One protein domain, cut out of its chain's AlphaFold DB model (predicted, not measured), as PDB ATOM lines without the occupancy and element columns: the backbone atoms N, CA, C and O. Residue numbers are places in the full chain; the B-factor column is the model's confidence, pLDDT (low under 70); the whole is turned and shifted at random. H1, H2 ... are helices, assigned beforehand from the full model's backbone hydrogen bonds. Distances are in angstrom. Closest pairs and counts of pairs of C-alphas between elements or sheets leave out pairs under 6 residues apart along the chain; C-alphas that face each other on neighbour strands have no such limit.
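AT A GLANCE: This is residues 38 to 51 and 61 to 174 of the 187 residues of an uncharacterized protein of Pseudomonas putida (UniProt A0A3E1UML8). Three long helices, H3, H4 and H5, form an up-and-down bundle, each running against the one before it; H3 and H4 make a close hairpin, and H5 meets them with part of its length. H1 packs along H4 and on the last residues of H5, H2 crosses H4 near its other end, and residues 142 to 150 stick out. The 128 printed residues include five named helices, H1 to H5 in chain order, and no named strand: all helix. The whole is compact, radius of gyration of the C-alphas 16.2 A, but elongated, spanning 55 by 31 by 23 A.

IN THESE COORDINATES: H1, residues 38 to 51, begins at C-alpha 38 (150.119, 151.882, 183.552) and is 19.7 A long. H2, residues 61 to 73, measures 18.6 A. H3, residues 81 to 104, measures 34.4 A, and H4, residues 109 to 137, 41.1 A. H5, residues 150 to 174, measures 36.3 A and ends at C-alpha 174 (156.608, 153.309, 171.258).

HOW THE PARTS SIT: H4, the hub, touches H3 at a shallow tilt of 19 degrees, opposite ways, closest C-alphas Ala 101 and Ser 112, 4.1 A. H5 touches H4 with residues 155 to 159 alone, closest C-alphas Leu 131 and Ala 159, 5.8 A. H1 touches H4, closest C-alphas Gly 45 and Val 120, 6.0 A. H2 touches H4 about perpendicular, at 78 degrees, closest C-alphas Ala 70 and Ala 133, 4.2 A. H2 and H5 are apart. Every O i to N i+4 pair is within hydrogen-bond range in H1, H2, H3 and H5; in H4, 23 of 25.

THE WHOLE: The farthest C-alphas, Ser 107 and Asp 145, are 56.2 A apart. Residues 52 to 60 are not printed; C-alphas 51 and 61 are 15.4 A apart across the cut. The link from H4 to H5 is long. Mean pLDDT of the printed part is 71.0; residues 38 to 51 and 137 to 153 are among those under 70.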
ATOM      1  N   SER A  38     149.524 150.537 183.433       51.03
ATOM      2  CA  SER A  38     150.119 151.882 183.552       51.03
ATOM      3  C   SER A  38     150.970 152.263 182.333       51.03
ATOM      4  O   SER A  38     150.887 153.398 181.859       51.03
ATOM      5  N   ALA A  39     151.705 151.304 181.760       56.47
ATOM      6  CA  ALA A  39     152.437 151.494 180.515       56.47
ATOM      7  C   ALA A  39     151.503 151.847 179.357       56.47
ATOM      8  O   ALA A  39     151.852 152.736 178.597       56.47
ATOM      9  N   LEU A  40     150.314 151.237 179.250       57.22
ATOM     10  CA  LEU A  40     149.326 151.538 178.206       57.22
ATOM     11  C   LEU A  40     148.813 152.981 178.258       57.22
ATOM     12  O   LEU A  40     148.635 153.584 177.206       57.22
ATOM     13  N   TYR A  41     148.611 153.563 179.444       56.62
ATOM     14  CA  TYR A  41     148.198 154.972 179.560       56.62
ATOM     15  C   TYR A  41     149.345 155.937 179.283       56.62
ATOM     16  O   TYR A  41     149.130 156.964 178.643       56.62
ATOM     17  N   VAL A  42     150.566 155.602 179.713       56.00
ATOM     18  CA  VAL A  42     151.761 156.360 179.320       56.00
ATOM     19  C   VAL A  42     151.934 156.281 177.805       56.00
ATOM     20  O   VAL A  42     152.136 157.298 177.165       56.00
ATOM     21  N   LEU A  43     151.746 155.111 177.204       58.94
ATOM     22  CA  LEU A  43     151.797 154.885 175.762       58.94
ATOM     23  C   LEU A  43     150.706 155.603 174.984       58.94
ATOM     24  O   LEU A  43     151.002 156.204 173.960       58.94
ATOM     25  N   ALA A  44     149.467 155.572 175.464       57.19
ATOM     26  CA  ALA A  44     148.361 156.297 174.861       57.19
ATOM     27  C   ALA A  44     148.585 157.809 174.981       57.19
ATOM     28  O   ALA A  44     148.424 158.529 174.002       57.19
ATOM     29  N   GLY A  45     149.043 158.287 176.141       57.69
ATOM     30  CA  GLY A  45     149.418 159.683 176.355       57.69
ATOM     31  C   GLY A  45     150.576 160.130 175.463       57.69
ATOM     32  O   GLY A  45     150.519 161.204 174.871       57.69
ATOM     33  N   MET A  46     151.591 159.281 175.297       59.22
ATOM     34  CA  MET A  46     152.731 159.524 174.414       59.22
ATOM     35  C   MET A  46     152.360 159.400 172.934       59.22
ATOM     36  O   MET A  46     152.902 160.134 172.118       59.22
ATOM     37  N   GLY A  47     151.410 158.533 172.581       57.12
ATOM     38  CA  GLY A  47     150.829 158.428 171.244       57.12
ATOM     39  C   GLY A  47     149.982 159.649 170.890       57.12
ATOM     40  O   GLY A  47     150.090 160.162 169.781       57.12
ATOM     41  N   VAL A  48     149.217 160.183 171.847       59.53
ATOM     42  CA  VAL A  48     148.542 161.481 171.709       59.53
ATOM     43  C   VAL A  48     149.578 162.585 171.536       59.53
ATOM     44  O   VAL A  48     149.450 163.367 170.607       59.53
ATOM     45  N   LEU A  49     150.642 162.618 172.341       59.66
ATOM     46  CA  LEU A  49     151.756 163.559 172.167       59.66
ATOM     47  C   LEU A  49     152.410 163.441 170.787       59.66
ATOM     48  O   LEU A  49     152.596 164.458 170.134       59.66
ATOM     49  N   ALA A  50     152.695 162.232 170.306       57.81
ATOM     50  CA  ALA A  50     153.229 161.997 168.966       57.81
ATOM     51  C   ALA A  50     152.257 162.477 167.875       57.81
ATOM     52  O   ALA A  50     152.678 163.111 166.912       57.81
ATOM     53  N   GLY A  51     150.953 162.250 168.060       53.56
ATOM     54  CA  GLY A  51     149.897 162.787 167.204       53.56
ATOM     55  C   GLY A  51     149.830 164.314 167.232       53.56
ATOM     56  O   GLY A  51     149.705 164.933 166.181       53.56
ATOM     57  N   ALA A  61     146.075 175.703 160.463       49.88
ATOM     58  CA  ALA A  61     145.313 176.306 161.558       49.88
ATOM     59  C   ALA A  61     145.913 175.997 162.939       49.88
ATOM     60  O   ALA A  61     145.935 176.853 163.823       49.88
ATOM     61  N   VAL A  62     146.416 174.772 163.125       49.28
ATOM     62  CA  VAL A  62     147.020 174.347 164.393       49.28
ATOM     63  C   VAL A  62     148.339 175.078 164.593       49.28
ATOM     64  O   VAL A  62     148.568 175.629 165.667       49.28
ATOM     65  N   SER A  63     149.161 175.185 163.543       58.78
ATOM     66  CA  SER A  63     150.385 175.987 163.591       58.78
ATOM     67  C   SER A  63     150.088 177.456 163.916       58.78
ATOM     68  O   SER A  63     150.764 178.021 164.771       58.78
ATOM     69  N   TRP A  64     149.031 178.055 163.353       60.66
ATOM     70  CA  TRP A  64     148.617 179.431 163.664       60.66
ATOM     71  C   TRP A  64     148.306 179.670 165.144       60.66
ATOM     72  O   TRP A  64     148.742 180.675 165.707       60.66
ATOM     73  N   VAL A  65     147.585 178.751 165.791       66.81
ATOM     74  CA  VAL A  65     147.280 178.859 167.226       66.81
ATOM     75  C   VAL A  65     148.570 178.800 168.041       66.81
ATOM     76  O   VAL A  65     148.797 179.672 168.879       66.81
ATOM     77  N   TRP A  66     149.455 177.842 167.756       67.88
ATOM     78  CA  TRP A  66     150.742 177.730 168.450       67.88
ATOM     79  C   TRP A  66     151.632 178.963 168.233       67.88
ATOM     80  O   TRP A  66     152.229 179.452 169.191       67.88
ATOM     81  N   TYR A  67     151.664 179.526 167.021       66.56
ATOM     82  CA  TYR A  67     152.381 180.771 166.724       66.56
ATOM     83  C   TYR A  67     151.759 181.996 167.414       66.56
ATOM     84  O   TYR A  67     152.486 182.873 167.878       66.56
ATOM     85  N   GLY A  68     150.431 182.062 167.539       72.81
ATOM     86  CA  GLY A  68     149.745 183.125 168.278       72.81
ATOM     87  C   GLY A  68     150.079 183.103 169.771       72.81
ATOM     88  O   GLY A  68     150.431 184.132 170.350       72.81
ATOM     89  N   TRP A  69     150.052 181.915 170.382       71.94
ATOM     90  CA  TRP A  69     150.480 181.708 171.768       71.94
ATOM     91  C   TRP A  69     151.956 182.049 171.967       71.94
ATOM     92  O   TRP A  69     152.305 182.767 172.904       71.94
ATOM     93  N   ALA A  70     152.815 181.601 171.054       68.19
ATOM     94  CA  ALA A  70     154.234 181.918 171.060       68.19
ATOM     95  C   ALA A  70     154.498 183.430 171.024       68.19
ATOM     96  O   ALA A  70     155.297 183.939 171.814       68.19
ATOM     97  N   ARG A  71     153.787 184.157 170.154       73.00
ATOM     98  CA  ARG A  71     153.876 185.616 170.046       73.00
ATOM     99  C   ARG A  71     153.429 186.309 171.333       73.00
ATOM    100  O   ARG A  71     154.071 187.266 171.755       73.00
ATOM    101  N   LEU A  72     152.368 185.822 171.978       77.56
ATOM    102  CA  LEU A  72     151.883 186.376 173.244       77.56
ATOM    103  C   LEU A  72     152.902 186.170 174.375       77.56
ATOM    104  O   LEU A  72     153.229 187.114 175.095       77.56
ATOM    105  N   ILE A  73     153.433 184.951 174.501       75.19
ATOM    106  CA  ILE A  73     154.388 184.575 175.552       75.19
ATOM    107  C   ILE A  73     155.680 185.385 175.431       75.19
ATOM    108  O   ILE A  73     156.197 185.867 176.432       75.19
ATOM    109  N   THR A  74     156.186 185.568 174.213       69.75
ATOM    110  CA  THR A  74     157.475 186.237 173.956       69.75
ATOM    111  C   THR A  74     157.368 187.746 173.747       69.75
ATOM    112  O   THR A  74     158.331 188.368 173.298       69.75
ATOM    113  N   ARG A  75     156.205 188.354 174.049       77.06
ATOM    114  CA  ARG A  75     155.925 189.777 173.782       77.06
ATOM    115  C   ARG A  75     156.326 190.170 172.358       77.06
ATOM    116  O   ARG A  75     157.198 191.008 172.151       77.06
ATOM    117  N   GLU A  76     155.724 189.510 171.380       76.69
ATOM    118  CA  GLU A  76     156.048 189.679 169.961       76.69
ATOM    119  C   GLU A  76     157.492 189.317 169.606       76.69
ATOM    120  O   GLU A  76     158.131 190.000 168.813       76.69
ATOM    121  N   TYR A  77     158.000 188.224 170.177       70.00
ATOM    122  CA  TYR A  77     159.348 187.720 169.905       70.00
ATOM    123  C   TYR A  77     160.486 188.645 170.370       70.00
ATOM    124  O   TYR A  77     161.631 188.459 169.960       70.00
ATOM    125  N   SER A  78     160.191 189.614 171.241       71.25
ATOM    126  CA  SER A  78     161.189 190.542 171.785       71.25
ATOM    127  C   SER A  78     161.914 190.002 173.019       71.25
ATOM    128  O   SER A  78     163.048 190.401 173.280       71.25
ATOM    129  N   ASP A  79     161.296 189.081 173.766       74.19
ATOM    130  CA  ASP A  79     161.880 188.501 174.975       74.19
ATOM    131  C   ASP A  79     161.637 186.987 175.053       74.19
ATOM    132  O   ASP A  79     160.503 186.505 175.038       74.19
ATOM    133  N   VAL A  80     162.728 186.229 175.168       76.69
ATOM    134  CA  VAL A  80     162.727 184.761 175.292       76.69
ATOM    135  C   VAL A  80     162.611 184.283 176.739       76.69
ATOM    136  O   VAL A  80     162.274 183.125 176.979       76.69
ATOM    137  N   THR A  81     162.867 185.160 177.711       80.00
ATOM    138  CA  THR A  81     162.857 184.847 179.146       80.00
ATOM    139  C   THR A  81     161.547 184.201 179.618       80.00
ATOM    140  O   THR A  81     161.616 183.152 180.263       80.00
ATOM    141  N   PRO A  82     160.348 184.738 179.306       80.50
ATOM    142  CA  PRO A  82     159.091 184.113 179.727       80.50
ATOM    143  C   PRO A  82     158.884 182.723 179.112       80.50
ATOM    144  O   PRO A  82     158.457 181.809 179.814       80.50
ATOM    145  N   ALA A  83     159.235 182.534 177.836       81.38
ATOM    146  CA  ALA A  83     159.148 181.230 177.181       81.38
ATOM    147  C   ALA A  83     160.095 180.212 177.830       81.38
ATOM    148  O   ALA A  83     159.696 179.083 178.099       81.38
ATOM    149  N   LEU A  84     161.320 180.630 178.161       79.62
ATOM    150  CA  LEU A  84     162.308 179.784 178.823       79.62
ATOM    151  C   LEU A  84     161.828 179.289 180.196       79.62
ATOM    152  O   LEU A  84     161.928 178.102 180.500       79.62
ATOM    153  N   TRP A  85     161.267 180.182 181.015       83.25
ATOM    154  CA  TRP A  85     160.722 179.806 182.321       83.25
ATOM    155  C   TRP A  85     159.537 178.850 182.208       83.25
ATOM    156  O   TRP A  85     159.439 177.908 182.997       83.25
ATOM    157  N   ILE A  86     158.651 179.068 181.232       85.62
ATOM    158  CA  ILE A  86     157.514 178.176 180.985       85.62
ATOM    159  C   ILE A  86     158.009 176.789 180.570       85.62
ATOM    160  O   ILE A  86     157.503 175.806 181.111       85.62
ATOM    161  N   ASP A  87     159.007 176.692 179.687       83.94
ATOM    162  CA  ASP A  87     159.595 175.407 179.286       83.94
ATOM    163  C   ASP A  87     160.156 174.654 180.503       83.94
ATOM    164  O   ASP A  87     159.763 173.518 180.778       83.94
ATOM    165  N   TRP A  88     160.988 175.315 181.313       84.69
ATOM    166  CA  TRP A  88     161.605 174.698 182.492       84.69
ATOM    167  C   TRP A  88     160.582 174.233 183.526       84.69
ATOM    168  O   TRP A  88     160.647 173.094 183.995       84.69
ATOM    169  N   LEU A  89     159.621 175.090 183.879       87.00
ATOM    170  CA  LEU A  89     158.587 174.747 184.855       87.00
ATOM    171  C   LEU A  89     157.697 173.611 184.349       87.00
ATOM    172  O   LEU A  89     157.371 172.709 185.120       87.00
ATOM    173  N   SER A  90     157.353 173.621 183.060       85.25
ATOM    174  CA  SER A  90     156.541 172.570 182.444       85.25
ATOM    175  C   SER A  90     157.271 171.232 182.453       85.25
ATOM    176  O   SER A  90     156.675 170.222 182.821       85.25
ATOM    177  N   MET A  91     158.567 171.218 182.133       79.38
ATOM    178  CA  MET A  91     159.387 170.004 182.148       79.38
ATOM    179  C   MET A  91     159.581 169.446 183.562       79.38
ATOM    180  O   MET A  91     159.433 168.242 183.771       79.38
ATOM    181  N   ILE A  92     159.838 170.304 184.555       86.38
ATOM    182  CA  ILE A  92     159.948 169.887 185.965       86.38
ATOM    183  C   ILE A  92     158.614 169.313 186.459       86.38
ATOM    184  O   ILE A  92     158.584 168.244 187.072       86.38
ATOM    185  N   ALA A  93     157.503 169.996 186.176       85.00
ATOM    186  CA  ALA A  93     156.178 169.548 186.581       85.00
ATOM    187  C   ALA A  93     155.772 168.246 185.870       85.00
ATOM    188  O   ALA A  93     155.199 167.358 186.503       85.00
ATOM    189  N   ALA A  94     156.113 168.090 184.587       80.38
ATOM    190  CA  ALA A  94     155.881 166.865 183.830       80.38
ATOM    191  C   ALA A  94     156.695 165.694 184.401       80.38
ATOM    192  O   ALA A  94     156.140 164.624 184.644       80.38
ATOM    193  N   ALA A  95     157.980 165.907 184.706       80.06
ATOM    194  CA  ALA A  95     158.825 164.899 185.343       80.06
ATOM    195  C   ALA A  95     158.283 164.488 186.722       80.06
ATOM    196  O   ALA A  95     158.242 163.302 187.054       80.06
ATOM    197  N   TRP A  96     157.806 165.452 187.513       88.81
ATOM    198  CA  TRP A  96     157.169 165.178 188.799       88.81
ATOM    199  C   TRP A  96     155.873 164.373 188.640       88.81
ATOM    200  O   TRP A  96     155.670 163.380 189.343       88.81
ATOM    201  N   ALA A  97     155.015 164.760 187.695       81.44
ATOM    202  CA  ALA A  97     153.765 164.066 187.412       81.44
ATOM    203  C   ALA A  97     154.019 162.624 186.943       81.44
ATOM    204  O   ALA A  97     153.348 161.703 187.407       81.44
ATOM    205  N   LEU A  98     155.046 162.406 186.117       78.19
ATOM    206  CA  LEU A  98     155.488 161.074 185.705       78.19
ATOM    207  C   LEU A  98     155.988 160.240 186.891       78.19
ATOM    208  O   LEU A  98     155.586 159.088 187.052       78.19
ATOM    209  N   ALA A  99     156.823 160.822 187.756       77.06
ATOM    210  CA  ALA A  99     157.321 160.144 188.951       77.06
ATOM    211  C   ALA A  99     156.175 159.747 189.900       77.06
ATOM    212  O   ALA A  99     156.178 158.646 190.457       77.06
ATOM    213  N   MET A 100     155.164 160.610 190.049       78.31
ATOM    214  CA  MET A 100     153.956 160.300 190.816       78.31
ATOM    215  C   MET A 100     153.126 159.205 190.153       78.31
ATOM    216  O   MET A 100     152.705 158.275 190.842       78.31
ATOM    217  N   ALA A 101     152.945 159.255 188.832       75.94
ATOM    218  CA  ALA A 101     152.252 158.209 188.087       75.94
ATOM    219  C   ALA A 101     152.925 156.843 188.290       75.94
ATOM    220  O   ALA A 101     152.239 155.867 188.607       75.94
ATOM    221  N   TYR A 102     154.259 156.791 188.215       72.81
ATOM    222  CA  TYR A 102     155.043 155.579 188.453       72.81
ATOM    223  C   TYR A 102     154.901 155.072 189.894       72.81
ATOM    224  O   TYR A 102     154.616 153.898 190.124       72.81
ATOM    225  N   LYS A 103     155.021 155.965 190.885       76.38
ATOM    226  CA  LYS A 103     154.897 155.612 192.308       76.38
ATOM    227  C   LYS A 103     153.500 155.095 192.673       76.38
ATOM    228  O   LYS A 103     153.364 154.239 193.545       76.38
ATOM    229  N   LEU A 104     152.457 155.624 192.035       73.69
ATOM    230  CA  LEU A 104     151.060 155.291 192.324       73.69
ATOM    231  C   LEU A 104     150.544 154.065 191.559       73.69
ATOM    232  O   LEU A 104     149.502 153.536 191.945       73.69
ATOM    233  N   GLY A 105     151.262 153.605 190.528       65.12
ATOM    234  CA  GLY A 105     150.792 152.633 189.530       65.12
ATOM    235  C   GLY A 105     149.981 151.462 190.090       65.12
ATOM    236  O   GLY A 105     148.815 151.303 189.736       65.12
ATOM    237  N   ASN A 106     150.547 150.682 191.016       60.72
ATOM    238  CA  ASN A 106     149.866 149.496 191.555       60.72
ATOM    239  C   ASN A 106     148.891 149.777 192.703       60.72
ATOM    240  O   ASN A 106     148.011 148.963 192.959       60.72
ATOM    241  N   SER A 107     149.062 150.878 193.434       69.25
ATOM    242  CA  SER A 107     148.289 151.124 194.661       69.25
ATOM    243  C   SER A 107     147.039 151.963 194.416       69.25
ATOM    244  O   SER A 107     146.050 151.813 195.130       69.25
ATOM    245  N   LYS A 108     147.079 152.865 193.426       78.25
ATOM    246  CA  LYS A 108     146.009 153.823 193.117       78.25
ATOM    247  C   LYS A 108     145.989 154.122 191.620       78.25
ATOM    248  O   LYS A 108     146.400 155.198 191.183       78.25
ATOM    249  N   PHE A 109     145.485 153.165 190.847       72.62
ATOM    250  CA  PHE A 109     145.482 153.219 189.385       72.62
ATOM    251  C   PHE A 109     144.829 154.492 188.813       72.62
ATOM    252  O   PHE A 109     145.411 155.159 187.965       72.62
ATOM    253  N   GLU A 110     143.666 154.892 189.334       76.81
ATOM    254  CA  GLU A 110     142.964 156.109 188.893       76.81
ATOM    255  C   GLU A 110     143.812 157.377 189.090       76.81
ATOM    256  O   GLU A 110     143.839 158.275 188.247       76.81
ATOM    257  N   LEU A 111     144.542 157.447 190.204       76.50
ATOM    258  CA  LEU A 111     145.388 158.587 190.547       76.50
ATOM    259  C   LEU A 111     146.666 158.593 189.697       76.50
ATOM    260  O   LEU A 111     147.094 159.651 189.247       76.50
ATOM    261  N   SER A 112     147.213 157.408 189.408       74.31
ATOM    262  CA  SER A 112     148.310 157.227 188.452       74.31
ATOM    263  C   SER A 112     147.920 157.701 187.046       74.31
ATOM    264  O   SER A 112     148.650 158.491 186.448       74.31
ATOM    265  N   ALA A 113     146.733 157.325 186.557       73.06
ATOM    266  CA  ALA A 113     146.226 157.758 185.255       73.06
ATOM    267  C   ALA A 113     146.014 159.281 185.186       73.06
ATOM    268  O   ALA A 113     146.389 159.909 184.198       73.06
ATOM    269  N   LYS A 114     145.490 159.902 186.254       80.00
ATOM    270  CA  LYS A 114     145.368 161.371 186.347       80.00
ATOM    271  C   LYS A 114     146.732 162.064 186.328       80.00
ATOM    272  O   LYS A 114     146.879 163.078 185.655       80.00
ATOM    273  N   CYS A 115     147.734 161.515 187.016       78.06
ATOM    274  CA  CYS A 115     149.102 162.038 186.983       78.06
ATOM    275  C   CYS A 115     149.749 161.885 185.596       78.06
ATOM    276  O   CYS A 115     150.384 162.823 185.119       78.06
ATOM    277  N   ALA A 116     149.544 160.754 184.917       75.19
ATOM    278  CA  ALA A 116     150.003 160.568 183.542       75.19
ATOM    279  C   ALA A 116     149.315 161.557 182.583       75.19
ATOM    280  O   ALA A 116     149.983 162.207 181.784       75.19
ATOM    281  N   GLY A 117     147.999 161.752 182.716       75.94
ATOM    282  CA  GLY A 117     147.257 162.761 181.957       75.94
ATOM    283  C   GLY A 117     147.745 164.188 182.227       75.94
ATOM    284  O   GLY A 117     147.887 164.974 181.293       75.94
ATOM    285  N   LEU A 118     148.076 164.512 183.480       83.25
ATOM    286  CA  LEU A 118     148.653 165.805 183.854       83.25
ATOM    287  C   LEU A 118     150.022 166.028 183.200       83.25
ATOM    288  O   LEU A 118     150.264 167.112 182.681       83.25
ATOM    289  N   MET A 119     150.896 165.015 183.182       83.56
ATOM    290  CA  MET A 119     152.178 165.088 182.471       83.56
ATOM    291  C   MET A 119     151.961 165.441 180.995       83.56
ATOM    292  O   MET A 119     152.597 166.358 180.482       83.56
ATOM    293  N   VAL A 120     151.035 164.746 180.328       79.69
ATOM    294  CA  VAL A 120     150.712 165.004 178.918       79.69
ATOM    295  C   VAL A 120     150.198 166.430 178.737       79.69
ATOM    296  O   VAL A 120     150.684 167.145 177.866       79.69
ATOM    297  N   ALA A 121     149.275 166.886 179.586       80.12
ATOM    298  CA  ALA A 121     148.734 168.241 179.515       80.12
ATOM    299  C   ALA A 121     149.818 169.319 179.706       80.12
ATOM    300  O   ALA A 121     149.826 170.306 178.976       80.12
ATOM    301  N   LEU A 122     150.754 169.124 180.640       83.75
ATOM    302  CA  LEU A 122     151.863 170.053 180.881       83.75
ATOM    303  C   LEU A 122     152.811 170.143 179.683       83.75
ATOM    304  O   LEU A 122     153.249 171.234 179.317       83.75
ATOM    305  N   LEU A 123     153.104 169.010 179.043       81.00
ATOM    306  CA  LEU A 123     153.918 169.000 177.833       81.00
ATOM    307  C   LEU A 123     153.186 169.686 176.675       81.00
ATOM    308  O   LEU A 123     153.763 170.553 176.024       81.00
ATOM    309  N   LEU A 124     151.909 169.355 176.459       79.00
ATOM    310  CA  LEU A 124     151.116 169.896 175.356       79.00
ATOM    311  C   LEU A 124     150.865 171.400 175.483       79.00
ATOM    312  O   LEU A 124     151.068 172.125 174.520       79.00
ATOM    313  N   PHE A 125     150.425 171.879 176.645       80.75
ATOM    314  CA  PHE A 125     150.007 173.274 176.822       80.75
ATOM    315  C   PHE A 125     151.093 174.186 177.399       80.75
ATOM    316  O   PHE A 125     150.916 175.401 177.403       80.75
ATOM    317  N   GLY A 126     152.202 173.626 177.882       81.31
ATOM    318  CA  GLY A 126     153.314 174.380 178.456       81.31
ATOM    319  C   GLY A 126     154.580 174.272 177.615       81.31
ATOM    320  O   GLY A 126     154.992 175.246 176.985       81.31
ATOM    321  N   ALA A 127     155.175 173.077 177.572       80.81
ATOM    322  CA  ALA A 127     156.476 172.867 176.930       80.81
ATOM    323  C   ALA A 127     156.428 173.099 175.410       80.81
ATOM    324  O   ALA A 127     157.234 173.854 174.882       80.81
ATOM    325  N   ILE A 128     155.454 172.526 174.694       77.50
ATOM    326  CA  ILE A 128     155.328 172.699 173.235       77.50
ATOM    327  C   ILE A 128     155.176 174.174 172.817       77.50
ATOM    328  O   ILE A 128     155.975 174.623 171.995       77.50
ATOM    329  N   PRO A 129     154.228 174.970 173.354       77.50
ATOM    330  CA  PRO A 129     154.102 176.375 172.967       77.50
ATOM    331  C   PRO A 129     155.339 177.195 173.336       77.50
ATOM    332  O   PRO A 129     155.730 178.072 172.566       77.50
ATOM    333  N   ALA A 130     155.987 176.897 174.467       79.12
ATOM    334  CA  ALA A 130     157.245 177.532 174.844       79.12
ATOM    335  C   ALA A 130     158.368 177.212 173.844       79.12
ATOM    336  O   ALA A 130     159.040 178.126 173.370       79.12
ATOM    337  N   LEU A 131     158.516 175.944 173.449       78.00
ATOM    338  CA  LEU A 131     159.465 175.510 172.423       78.00
ATOM    339  C   LEU A 131     159.192 176.194 171.083       78.00
ATOM    340  O   LEU A 131     160.112 176.751 170.486       78.00
ATOM    341  N   CYS A 132     157.936 176.221 170.632       75.12
ATOM    342  CA  CYS A 132     157.542 176.932 169.415       75.12
ATOM    343  C   CYS A 132     157.926 178.413 169.478       75.12
ATOM    344  O   CYS A 132     158.425 178.957 168.494       75.12
ATOM    345  N   ALA A 133     157.747 179.057 170.632       74.94
ATOM    346  CA  ALA A 133     158.122 180.449 170.823       74.94
ATOM    347  C   ALA A 133     159.634 180.666 170.752       74.94
ATOM    348  O   ALA A 133     160.090 181.571 170.055       74.94
ATOM    349  N   LEU A 134     160.415 179.795 171.391       74.06
ATOM    350  CA  LEU A 134     161.875 179.841 171.330       74.06
ATOM    351  C   LEU A 134     162.388 179.651 169.894       74.06
ATOM    352  O   LEU A 134     163.220 180.433 169.433       74.06
ATOM    353  N   TYR A 135     161.842 178.697 169.135       72.31
ATOM    354  CA  TYR A 135     162.218 178.512 167.727       72.31
ATOM    355  C   TYR A 135     161.748 179.646 166.815       72.31
ATOM    356  O   TYR A 135     162.473 180.013 165.896       72.31
ATOM    357  N   ALA A 136     160.581 180.243 167.066       70.94
ATOM    358  CA  ALA A 136     160.099 181.389 166.294       70.94
ATOM    359  C   ALA A 136     160.960 182.647 166.512       70.94
ATOM    360  O   ALA A 136     161.140 183.435 165.587       70.94
ATOM    361  N   THR A 137     161.547 182.807 167.703       69.31
ATOM    362  CA  THR A 137     162.517 183.882 167.982       69.31
ATOM    363  C   THR A 137     163.904 183.624 167.378       69.31
ATOM    364  O   THR A 137     164.660 184.569 167.153       69.31
ATOM    365  N   ALA A 138     164.251 182.366 167.073       64.62
ATOM    366  CA  ALA A 138     165.572 181.968 166.581       64.62
ATOM    367  C   ALA A 138     166.000 182.603 165.236       64.62
ATOM    368  O   ALA A 138     167.143 183.045 165.159       64.62
ATOM    369  N   PRO A 139     165.155 182.721 164.187       57.91
ATOM    370  CA  PRO A 139     165.552 183.383 162.939       57.91
ATOM    371  C   PRO A 139     165.757 184.902 163.080       57.91
ATOM    372  O   PRO A 139     166.537 185.475 162.326       57.91
ATOM    373  N   GLY A 140     165.110 185.556 164.057       52.12
ATOM    374  CA  GLY A 140     165.361 186.965 164.400       52.12
ATOM    375  C   GLY A 140     166.658 187.177 165.193       52.12
ATOM    376  O   GLY A 140     167.223 188.268 165.193       52.12
ATOM    377  N   MET A 141     167.173 186.115 165.815       52.00
ATOM    378  CA  MET A 141     168.503 186.056 166.417       52.00
ATOM    379  C   MET A 141     169.528 185.668 165.346       52.00
ATOM    380  O   MET A 141     170.066 184.563 165.354       52.00
ATOM    381  N   HIS A 142     169.769 186.560 164.381       46.72
ATOM    382  CA  HIS A 142     170.740 186.327 163.314       46.72
ATOM    383  C   HIS A 142     172.084 185.851 163.883       46.72
ATOM    384  O   HIS A 142     172.749 186.566 164.631       46.72
ATOM    385  N   LEU A 143     172.474 184.644 163.460       48.56
ATOM    386  CA  LEU A 143     173.646 183.859 163.859       48.56
ATOM    387  C   LEU A 143     175.023 184.531 163.587       48.56
ATOM    388  O   LEU A 143     176.054 183.869 163.675       48.56
ATOM    389  N   ALA A 144     175.058 185.830 163.264       44.53
ATOM    390  CA  ALA A 144     176.163 186.491 162.568       44.53
ATOM    391  C   ALA A 144     177.047 187.429 163.421       44.53
ATOM    392  O   ALA A 144     178.235 187.514 163.132       44.53
ATOM    393  N   ASP A 145     176.550 188.057 164.498       46.06
ATOM    394  CA  ASP A 145     177.274 189.196 165.122       46.06
ATOM    395  C   ASP A 145     177.913 188.932 166.501       46.06
ATOM    396  O   ASP A 145     178.382 189.847 167.174       46.06
ATOM    397  N   GLY A 146     177.986 187.674 166.952       51.62
ATOM    398  CA  GLY A 146     178.828 187.262 168.093       51.62
ATOM    399  C   GLY A 146     178.428 187.772 169.492       51.62
ATOM    400  O   GLY A 146     178.889 187.212 170.490       51.62
ATOM    401  N   SER A 147     177.530 188.753 169.597       47.50
ATOM    402  CA  SER A 147     177.110 189.385 170.853       47.50
ATOM    403  C   SER A 147     175.682 188.979 171.233       47.50
ATOM    404  O   SER A 147     174.728 189.731 171.058       47.50
ATOM    405  N   TYR A 148     175.510 187.748 171.730       59.81
ATOM    406  CA  TYR A 148     174.220 187.304 172.281       59.81
ATOM    407  C   TYR A 148     174.156 187.582 173.782       59.81
ATOM    408  O   TYR A 148     175.128 187.271 174.482       59.81
ATOM    409  N   PRO A 149     173.004 188.017 174.324       66.69
ATOM    410  CA  PRO A 149     172.749 187.859 175.746       66.69
ATOM    411  C   PRO A 149     172.805 186.361 176.086       66.69
ATOM    412  O   PRO A 149     172.220 185.529 175.390       66.69
ATOM    413  N   LEU A 150     173.517 186.003 177.156       68.62
ATOM    414  CA  LEU A 150     173.742 184.619 177.605       68.62
ATOM    415  C   LEU A 150     172.441 183.789 177.697       68.62
ATOM    416  O   LEU A 150     172.450 182.587 177.432       68.62
ATOM    417  N   MET A 151     171.314 184.453 177.969       67.25
ATOM    418  CA  MET A 151     169.973 183.864 177.997       67.25
ATOM    419  C   MET A 151     169.513 183.267 176.663       67.25
ATOM    420  O   MET A 151     168.925 182.192 176.664       67.25
ATOM    421  N   ALA A 152     169.810 183.894 175.524       67.75
ATOM    422  CA  ALA A 152     169.405 183.382 174.212       67.75
ATOM    423  C   ALA A 152     170.107 182.057 173.870       67.75
ATOM    424  O   ALA A 152     169.487 181.115 173.374       67.75
ATOM    425  N   LYS A 153     171.400 181.952 174.207       69.94
ATOM    426  CA  LYS A 153     172.184 180.718 174.037       69.94
ATOM    427  C   LYS A 153     171.654 179.595 174.923       69.94
ATOM    428  O   LYS A 153     171.514 178.467 174.452       69.94
ATOM    429  N   MET A 154     171.349 179.905 176.184       73.81
ATOM    430  CA  MET A 154     170.742 178.930 177.087       73.81
ATOM    431  C   MET A 154     169.375 178.484 176.582       73.81
ATOM    432  O   MET A 154     169.126 177.287 176.574       73.81
ATOM    433  N   ALA A 155     168.551 179.404 176.082       74.38
ATOM    434  CA  ALA A 155     167.219 179.086 175.594       74.38
ATOM    435  C   ALA A 155     167.223 178.143 174.382       74.38
ATOM    436  O   ALA A 155     166.439 177.197 174.334       74.38
ATOM    437  N   LEU A 156     168.136 178.343 173.428       71.69
ATOM    438  CA  LEU A 156     168.274 177.440 172.282       71.69
ATOM    439  C   LEU A 156     168.806 176.061 172.705       71.69
ATOM    440  O   LEU A 156     168.329 175.031 172.229       71.69
ATOM    441  N   PHE A 157     169.786 176.030 173.614       76.56
ATOM    442  CA  PHE A 157     170.319 174.778 174.153       76.56
ATOM    443  C   PHE A 157     169.239 173.987 174.897       76.56
ATOM    444  O   PHE A 157     169.076 172.792 174.656       76.56
ATOM    445  N   THR A 158     168.468 174.654 175.759       75.69
ATOM    446  CA  THR A 158     167.385 174.022 176.511       75.69
ATOM    447  C   THR A 158     166.264 173.578 175.590       75.69
ATOM    448  O   THR A 158     165.789 172.466 175.757       75.69
ATOM    449  N   ALA A 159     165.911 174.357 174.562       75.00
ATOM    450  CA  ALA A 159     164.900 173.950 173.591       75.00
ATOM    451  C   ALA A 159     165.293 172.662 172.844       75.00
ATOM    452  O   ALA A 159     164.500 171.724 172.752       75.00
ATOM    453  N   ASN A 160     166.546 172.575 172.382       74.81
ATOM    454  CA  ASN A 160     167.074 171.369 171.740       74.81
ATOM    455  C   ASN A 160     167.108 170.170 172.708       74.81
ATOM    456  O   ASN A 160     166.742 169.057 172.329       74.81
ATOM    457  N   ALA A 161     167.529 170.384 173.959       77.06
ATOM    458  CA  ALA A 161     167.551 169.338 174.981       77.06
ATOM    459  C   ALA A 161     166.134 168.845 175.323       77.06
ATOM    460  O   ALA A 161     165.905 167.639 175.400       77.06
ATOM    461  N   SER A 162     165.176 169.762 175.462       77.62
ATOM    462  CA  SER A 162     163.765 169.474 175.711       77.62
ATOM    463  C   SER A 162     163.149 168.667 174.565       77.62
ATOM    464  O   SER A 162     162.508 167.646 174.819       77.62
ATOM    465  N   LEU A 163     163.413 169.035 173.303       75.38
ATOM    466  CA  LEU A 163     162.990 168.247 172.139       75.38
ATOM    467  C   LEU A 163     163.583 166.838 172.137       75.38
ATOM    468  O   LEU A 163     162.858 165.875 171.888       75.38
ATOM    469  N   LEU A 164     164.880 166.700 172.426       77.88
ATOM    470  CA  LEU A 164     165.530 165.391 172.504       77.88
ATOM    471  C   LEU A 164     164.915 164.524 173.606       77.88
ATOM    472  O   LEU A 164     164.654 163.349 173.370       77.88
ATOM    473  N   LEU A 165     164.647 165.090 174.784       76.06
ATOM    474  CA  LEU A 165     164.035 164.369 175.902       76.06
ATOM    475  C   LEU A 165     162.609 163.917 175.581       76.06
ATOM    476  O   LEU A 165     162.268 162.758 175.818       76.06
ATOM    477  N   ILE A 166     161.794 164.802 175.006       74.88
ATOM    478  CA  ILE A 166     160.430 164.466 174.589       74.88
ATOM    479  C   ILE A 166     160.475 163.397 173.488       74.88
ATOM    480  O   ILE A 166     159.780 162.387 173.592       74.88
ATOM    481  N   GLY A 167     161.335 163.563 172.480       71.00
ATOM    482  CA  GLY A 167     161.500 162.617 171.375       71.00
ATOM    483  C   GLY A 167     161.968 161.232 171.831       71.00
ATOM    484  O   GLY A 167     161.356 160.227 171.470       71.00
ATOM    485  N   LEU A 168     162.997 161.162 172.682       76.38
ATOM    486  CA  LEU A 168     163.456 159.911 173.294       76.38
ATOM    487  C   LEU A 168     162.353 159.261 174.132       76.38
ATOM    488  O   LEU A 168     162.181 158.046 174.064       76.38
ATOM    489  N   GLY A 169     161.577 160.057 174.872       69.88
ATOM    490  CA  GLY A 169     160.412 159.577 175.609       69.88
ATOM    491  C   GLY A 169     159.371 158.931 174.693       69.88
ATOM    492  O   GLY A 169     158.882 157.844 174.999       69.88
ATOM    493  N   VAL A 170     159.045 159.566 173.561       70.38
ATOM    494  CA  VAL A 170     158.086 159.035 172.574       70.38
ATOM    495  C   VAL A 170     158.596 157.727 171.978       70.38
ATOM    496  O   VAL A 170     157.842 156.758 171.904       70.38
ATOM    497  N   ILE A 171     159.876 157.666 171.601       71.19
ATOM    498  CA  ILE A 171     160.496 156.459 171.037       71.19
ATOM    499  C   ILE A 171     160.499 155.323 172.065       71.19
ATOM    500  O   ILE A 171     160.072 154.213 171.752       71.19
ATOM    501  N   ALA A 172     160.937 155.590 173.298       69.50
ATOM    502  CA  ALA A 172     160.976 154.598 174.369       69.50
ATOM    503  C   ALA A 172     159.575 154.066 174.700       69.50
ATOM    504  O   ALA A 172     159.400 152.857 174.857       69.50
ATOM    505  N   ALA A 173     158.573 154.951 174.739       64.19
ATOM    506  CA  ALA A 173     157.182 154.548 174.877       64.19
ATOM    507  C   ALA A 173     156.776 153.651 173.701       64.19
ATOM    508  O   ALA A 173     156.379 152.518 173.936       64.19
ATOM    509  N   GLY A 174     156.958 154.087 172.451       65.12
ATOM    510  CA  GLY A 174     156.608 153.309 171.258       65.12
ATOM    511  C   GLY A 174     157.225 151.906 171.233       65.12
ATOM    512  O   GLY A 174     156.518 150.929 170.984       65.12
TER     513      GLY A 174